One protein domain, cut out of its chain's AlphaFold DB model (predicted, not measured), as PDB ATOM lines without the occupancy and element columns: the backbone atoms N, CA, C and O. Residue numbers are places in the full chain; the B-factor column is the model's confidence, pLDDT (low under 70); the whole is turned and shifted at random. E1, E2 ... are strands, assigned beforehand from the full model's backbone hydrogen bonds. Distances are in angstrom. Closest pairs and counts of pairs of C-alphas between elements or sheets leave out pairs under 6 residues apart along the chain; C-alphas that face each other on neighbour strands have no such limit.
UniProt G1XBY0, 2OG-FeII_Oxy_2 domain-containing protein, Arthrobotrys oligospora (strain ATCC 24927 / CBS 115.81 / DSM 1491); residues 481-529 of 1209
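This is residues 481 to 529 of the 1209 residues of the protein "2OG-FeII_Oxy_2 domain-containing protein" of Arthrobotrys oligospora (strain ATCC 24927 / CBS 115.81 / DSM 1491) (UniProt G1XBY0). This is a domain of little regular structure: a small hairpin of two short strands, E1 and E2, followed by a long winding stretch, residues 496 to 529, with no named element. The printed part has 49 residues, no named helix and two strands, E1 then E2, in one antiparallel sheet; the class is all strand, though the strands hold only 6 residues. The whole is compact, with a radius of gyration of the C-alphas of 10.1 A and spans of 30 by 25 by 17 A.

Look first at E1, residues 484 to 486, and E2, residues 493 to 495, antiparallel neighbours at 150 degrees that form a hairpin with a short link. C-alphas 484 and 495 face each other at 4.3 A. N 485 and O 494 are within hydrogen-bond range at 2.9 A.

Find C-alpha 484 at (0.658, 3.229, 47.101), where E1 begins; E1 spans 6.9 A. E2, also 6.9 A, ends at C-alpha 495, (-1.847, -0.239, 47.694).

The farthest C-alphas, those of Ala 481 and Gly 520, are 29.8 A apart. The printed part has no cut. Look for low model confidence, pLDDT under 70, at residues 517 to 521.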
ATOM      1  N   ALA A 481      -2.924   8.801  55.246       87.69
ATOM      2  CA  ALA A 481      -3.131   8.544  53.821       87.69
ATOM      3  C   ALA A 481      -2.815   7.075  53.486       87.69
ATOM      4  O   ALA A 481      -1.789   6.551  53.920       87.69
ATOM      5  N   ILE A 482      -3.661   6.415  52.686       91.81
ATOM      6  CA  ILE A 482      -3.354   5.075  52.162       91.81
ATOM      7  C   ILE A 482      -2.154   5.191  51.215       91.81
ATOM      8  O   ILE A 482      -2.177   5.953  50.249       91.81
ATOM      9  N   GLU A 483      -1.099   4.429  51.495       92.38
ATOM     10  CA  GLU A 483       0.127   4.435  50.698       92.38
ATOM     11  C   GLU A 483       0.012   3.530  49.469       92.38
ATOM     12  O   GLU A 483      -0.548   2.431  49.528       92.38
ATOM     13  N   TYR A 484       0.613   3.965  48.362       92.31
ATOM     14  CA  TYR A 484       0.658   3.229  47.101       92.31
ATOM     15  C   TYR A 484       2.090   3.103  46.599       92.31
ATOM     16  O   TYR A 484       2.914   4.000  46.772       92.31
ATOM     17  N   ILE A 485       2.367   1.994  45.922       90.69
ATOM     18  CA  ILE A 485       3.659   1.687  45.312       90.69
ATOM     19  C   ILE A 485       3.476   1.403  43.823       90.69
ATOM     20  O   ILE A 485       2.548   0.697  43.424       90.69
ATOM     21  N   ASN A 486       4.358   1.950  42.987       91.69
ATOM     22  CA  ASN A 486       4.365   1.671  41.555       91.69
ATOM     23  C   ASN A 486       5.232   0.437  41.274       91.69
ATOM     24  O   ASN A 486       6.404   0.396  41.647       91.69
ATOM     25  N   CYS A 487       4.678  -0.583  40.616       89.38
ATOM     26  CA  CYS A 487       5.444  -1.781  40.288       89.38
ATOM     27  C   CYS A 487       6.449  -1.494  39.151       89.38
ATOM     28  O   CYS A 487       6.013  -1.289  38.015       89.38
ATOM     29  N   PRO A 488       7.777  -1.623  39.352       86.38
ATOM     30  CA  PRO A 488       8.776  -1.321  38.320       86.38
ATOM     31  C   PRO A 488       8.723  -2.250  37.093       86.38
ATOM     32  O   PRO A 488       9.399  -1.993  36.101       86.38
ATOM     33  N   THR A 489       7.938  -3.335  37.136       90.25
ATOM     34  CA  THR A 489       7.807  -4.306  36.034       90.25
ATOM     35  C   THR A 489       6.574  -4.074  35.157       90.25
ATOM     36  O   THR A 489       6.675  -4.248  33.947       90.25
ATOM     37  N   CYS A 490       5.424  -3.685  35.720       92.12
ATOM     38  CA  CYS A 490       4.199  -3.424  34.941       92.12
ATOM     39  C   CYS A 490       3.697  -1.975  35.020       92.12
ATOM     40  O   CYS A 490       2.659  -1.675  34.440       92.12
ATOM     41  N   ARG A 491       4.393  -1.099  35.758       91.94
ATOM     42  CA  ARG A 491       4.077   0.323  36.000       91.94
ATOM     43  C   ARG A 491       2.684   0.611  36.572       91.94
ATOM     44  O   ARG A 491       2.267   1.762  36.622       91.94
ATOM     45  N   GLN A 492       1.987  -0.420  37.041       90.81
ATOM     46  CA  GLN A 492       0.711  -0.293  37.738       90.81
ATOM     47  C   GLN A 492       0.947   0.050  39.206       90.81
ATOM     48  O   GLN A 492       1.875  -0.481  39.828       90.81
ATOM     49  N   ASN A 493       0.087   0.902  39.757       91.88
ATOM     50  CA  ASN A 493       0.055   1.164  41.190       91.88
ATOM     51  C   ASN A 493      -0.574  -0.026  41.932       91.88
ATOM     52  O   ASN A 493      -1.422  -0.747  41.407       91.88
ATOM     53  N   SER A 494      -0.153  -0.252  43.169       91.38
ATOM     54  CA  SER A 494      -0.776  -1.184  44.110       91.38
ATOM     55  C   SER A 494      -0.802  -0.530  45.495       91.38
ATOM     56  O   SER A 494       0.165   0.153  45.836       91.38
ATOM     57  N   PRO A 495      -1.867  -0.683  46.301       92.94
ATOM     58  CA  PRO A 495      -1.847  -0.239  47.694       92.94
ATOM     59  C   PRO A 495      -0.795  -1.018  48.500       92.94
ATOM     60  O   PRO A 495      -0.586  -2.215  48.275       92.94
ATOM     61  N   TRP A 496      -0.137  -0.366  49.460       92.69
ATOM     62  CA  TRP A 496       0.827  -1.011  50.358       92.69
ATOM     63  C   TRP A 496       0.093  -1.683  51.527       92.69
ATOM     64  O   TRP A 496      -0.008  -1.158  52.630       92.69
ATOM     65  N   ILE A 497      -0.446  -2.873  51.261       93.56
ATOM     66  CA  ILE A 497      -1.383  -3.565  52.161       93.56
ATOM     67  C   ILE A 497      -0.747  -4.071  53.471       93.56
ATOM     68  O   ILE A 497      -1.405  -4.078  54.512       93.56
ATOM     69  N   TYR A 498       0.515  -4.507  53.439       91.50
ATOM     70  CA  TYR A 498       1.179  -5.196  54.555       91.50
ATOM     71  C   TYR A 498       2.423  -4.439  55.037       91.50
ATOM     72  O   TYR A 498       3.119  -3.860  54.214       91.50
ATOM     73  N   ASP A 499       2.735  -4.481  56.337       88.19
ATOM     74  CA  ASP A 499       3.902  -3.789  56.934       88.19
ATOM     75  C   ASP A 499       5.261  -4.290  56.413       88.19
ATOM     76  O   ASP A 499       6.268  -3.586  56.492       88.19
ATOM     77  N   ASN A 500       5.282  -5.501  55.853       81.19
ATOM     78  CA  ASN A 500       6.426  -6.063  55.138       81.19
ATOM     79  C   ASN A 500       6.798  -5.225  53.894       81.19
ATOM     80  O   ASN A 500       6.095  -4.290  53.504       81.19
ATOM     81  N   GLU A 501       7.878  -5.610  53.208       80.00
ATOM     82  CA  GLU A 501       8.206  -5.041  51.896       80.00
ATOM     83  C   GLU A 501       6.996  -5.033  50.936       80.00
ATOM     84  O   GLU A 501       6.251  -6.020  50.869       80.00
ATOM     85  N   PRO A 502       6.822  -3.959  50.144       85.38
ATOM     86  CA  PRO A 502       5.698  -3.839  49.230       85.38
ATOM     87  C   PRO A 502       5.751  -4.899  48.122       85.38
ATOM     88  O   PRO A 502       6.823  -5.382  47.744       85.38
ATOM     89  N   MET A 503       4.580  -5.229  47.573       89.56
ATOM     90  CA  MET A 503       4.399  -6.257  46.544       89.56
ATOM     91  C   MET A 503       3.476  -5.771  45.427       89.56
ATOM     92  O   MET A 503       2.512  -5.050  45.676       89.56
ATOM     93  N   CYS A 504       3.706  -6.244  44.201       90.50
ATOM     94  CA  CYS A 504       2.781  -6.007  43.096       90.50
ATOM     95  C   CYS A 504       1.511  -6.859  43.242       90.50
ATOM     96  O   CYS A 504       1.592  -8.085  43.372       90.50
ATOM     97  N   LEU A 505       0.345  -6.211  43.150       91.88
ATOM     98  CA  LEU A 505      -0.973  -6.849  43.231       91.88
ATOM     99  C   LEU A 505      -1.661  -6.997  41.862       91.88
ATOM    100  O   LEU A 505      -2.770  -7.510  41.781       91.88
ATOM    101  N   ASN A 506      -1.017  -6.610  40.757       91.56
ATOM    102  CA  ASN A 506      -1.506  -6.964  39.424       91.56
ATOM    103  C   ASN A 506      -1.213  -8.450  39.143       91.56
ATOM    104  O   ASN A 506      -0.051  -8.804  38.939       91.56
ATOM    105  N   LYS A 507      -2.256  -9.293  39.083       91.19
ATOM    106  CA  LYS A 507      -2.148 -10.746  38.829       91.19
ATOM    107  C   LYS A 507      -1.430 -11.116  37.525       91.19
ATOM    108  O   LYS A 507      -0.823 -12.178  37.454       91.19
ATOM    109  N   ASP A 508      -1.472 -10.241  36.521       92.19
ATOM    110  CA  ASP A 508      -0.889 -10.473  35.195       92.19
ATOM    111  C   ASP A 508       0.572  -9.980  35.107       92.19
ATOM    112  O   ASP A 508       1.235 -10.096  34.075       92.19
ATOM    113  N   CYS A 509       1.113  -9.438  36.204       92.06
ATOM    114  CA  CYS A 509       2.512  -9.042  36.305       92.06
ATOM    115  C   CYS A 509       3.410 -10.225  36.691       92.06
ATOM    116  O   CYS A 509       3.142 -10.943  37.650       92.06
ATOM    117  N   LYS A 510       4.589 -10.336  36.059       90.00
ATOM    118  CA  LYS A 510       5.639 -11.309  36.438       90.00
ATOM    119  C   LYS A 510       6.159 -11.156  37.881       90.00
ATOM    120  O   LYS A 510       6.854 -12.042  38.362       90.00
ATOM    121  N   ARG A 511       5.846 -10.042  38.558       88.81
ATOM    122  CA  ARG A 511       6.145  -9.782  39.980       88.81
ATOM    123  C   ARG A 511       4.918  -9.870  40.900       88.81
ATOM    124  O   ARG A 511       5.009  -9.443  42.051       88.81
ATOM    125  N   PHE A 512       3.789 -10.401  40.424       92.06
ATOM    126  CA  PHE A 512       2.601 -10.631  41.247       92.06
ATOM    127  C   PHE A 512       2.944 -11.424  42.514       92.06
ATOM    128  O   PHE A 512       3.545 -12.497  42.426       92.06
ATOM    129  N   TRP A 513       2.549 -10.906  43.679       89.88
ATOM    130  CA  TRP A 513       2.800 -11.542  44.980       89.88
ATOM    131  C   TRP A 513       4.299 -11.814  45.254       89.88
ATOM    132  O   TRP A 513       4.671 -12.806  45.879       89.88
ATOM    133  N   THR A 514       5.175 -10.923  44.768       86.31
ATOM    134  CA  THR A 514       6.616 -10.902  45.080       86.31
ATOM    135  C   THR A 514       6.996  -9.580  45.738       86.31
ATOM    136  O   THR A 514       6.526  -8.522  45.310       86.31
ATOM    137  N   VAL A 515       7.857  -9.635  46.757       83.12
ATOM    138  CA  VAL A 515       8.415  -8.443  47.421       83.12
ATOM    139  C   VAL A 515       9.379  -7.688  46.509       83.12
ATOM    140  O   VAL A 515       9.972  -8.278  45.596       83.12
ATOM    141  N   HIS A 516       9.536  -6.380  46.722       74.62
ATOM    142  CA  HIS A 516      10.306  -5.535  45.808       74.62
ATOM    143  C   HIS A 516      11.837  -5.635  45.936       74.62
ATOM    144  O   HIS A 516      12.501  -5.613  44.891       74.62
ATOM    145  N   CYS A 517      12.388  -5.828  47.136       63.09
ATOM    146  CA  CYS A 517      13.824  -5.728  47.441       63.09
ATOM    147  C   CYS A 517      14.433  -6.996  48.083       63.09
ATOM    148  O   CYS A 517      15.650  -7.183  48.036       63.09
ATOM    149  N   GLY A 518      13.610  -7.883  48.647       56.06
ATOM    150  CA  GLY A 518      14.045  -9.043  49.417       56.06
ATOM    151  C   GLY A 518      14.879 -10.045  48.615       56.06
ATOM    152  O   GLY A 518      14.541 -10.402  47.482       56.06
ATOM    153  N   ARG A 519      15.940 -10.567  49.252       49.31
ATOM    154  CA  ARG A 519      17.061 -11.357  48.678       49.31
ATOM    155  C   ARG A 519      16.698 -12.740  48.082       49.31
ATOM    156  O   ARG A 519      17.561 -13.596  47.924       49.31
ATOM    157  N   GLY A 520      15.426 -12.969  47.760       57.41
ATOM    158  CA  GLY A 520      14.908 -14.182  47.121       57.41
ATOM    159  C   GLY A 520      13.539 -14.031  46.440       57.41
ATOM    160  O   GLY A 520      12.984 -15.040  46.017       57.41
ATOM    161  N   GLY A 521      12.970 -12.818  46.351       66.25
ATOM    162  CA  GLY A 521      11.755 -12.527  45.567       66.25
ATOM    163  C   GLY A 521      10.459 -13.251  45.970       66.25
ATOM    164  O   GLY A 521       9.499 -13.229  45.206       66.25
ATOM    165  N   LYS A 522      10.399 -13.902  47.136       73.00
ATOM    166  CA  LYS A 522       9.208 -14.623  47.626       73.00
ATOM    167  C   LYS A 522       8.356 -13.732  48.532       73.00
ATOM    168  O   LYS A 522       8.883 -12.829  49.175       73.00
ATOM    169  N   ALA A 523       7.054 -14.006  48.599       79.94
ATOM    170  CA  ALA A 523       6.172 -13.375  49.577       79.94
ATOM    171  C   ALA A 523       6.583 -13.732  51.028       79.94
ATOM    172  O   ALA A 523       7.166 -14.802  51.246       79.94
ATOM    173  N   PRO A 524       6.269 -12.879  52.022       79.38
ATOM    174  CA  PRO A 524       6.471 -13.179  53.441       79.38
ATOM    175  C   PRO A 524       5.706 -14.431  53.901       79.38
ATOM    176  O   PRO A 524       4.682 -14.789  53.327       79.38
ATOM    177  N   GLN A 525       6.171 -15.074  54.978       77.69
ATOM    178  CA  GLN A 525       5.431 -16.166  55.638       77.69
ATOM    179  C   GLN A 525       4.380 -15.650  56.637       77.69
ATOM    180  O   GLN A 525       3.375 -16.314  56.879       77.69
ATOM    181  N   HIS A 526       4.591 -14.454  57.191       83.38
ATOM    182  CA  HIS A 526       3.678 -13.796  58.121       83.38
ATOM    183  C   HIS A 526       3.242 -12.448  57.544       83.38
ATOM    184  O   HIS A 526       4.074 -11.660  57.093       83.38
ATOM    185  N   PHE A 527       1.937 -12.187  57.556       88.00
ATOM    186  CA  PHE A 527       1.332 -10.988  56.981       88.00
ATOM    187  C   PHE A 527       0.677 -10.163  58.087       88.00
ATOM    188  O   PHE A 527      -0.308 -10.596  58.678       88.00
ATOM    189  N   ILE A 528       1.225  -8.976  58.344       91.25
ATOM    190  CA  ILE A 528       0.664  -7.970  59.252       91.25
ATOM    191  C   ILE A 528       0.135  -6.832  58.380       91.25
ATOM    192  O   ILE A 528       0.852  -6.370  57.491       91.25
ATOM    193  N   TYR A 529      -1.124  -6.432  58.573       93.25
ATOM    194  CA  TYR A 529      -1.739  -5.346  57.807       93.25
ATOM    195  C   TYR A 529      -1.166  -3.988  58.216       93.25
ATOM    196  O   TYR A 529      -1.128  -3.664  59.400       93.25
TER     197      TYR A 529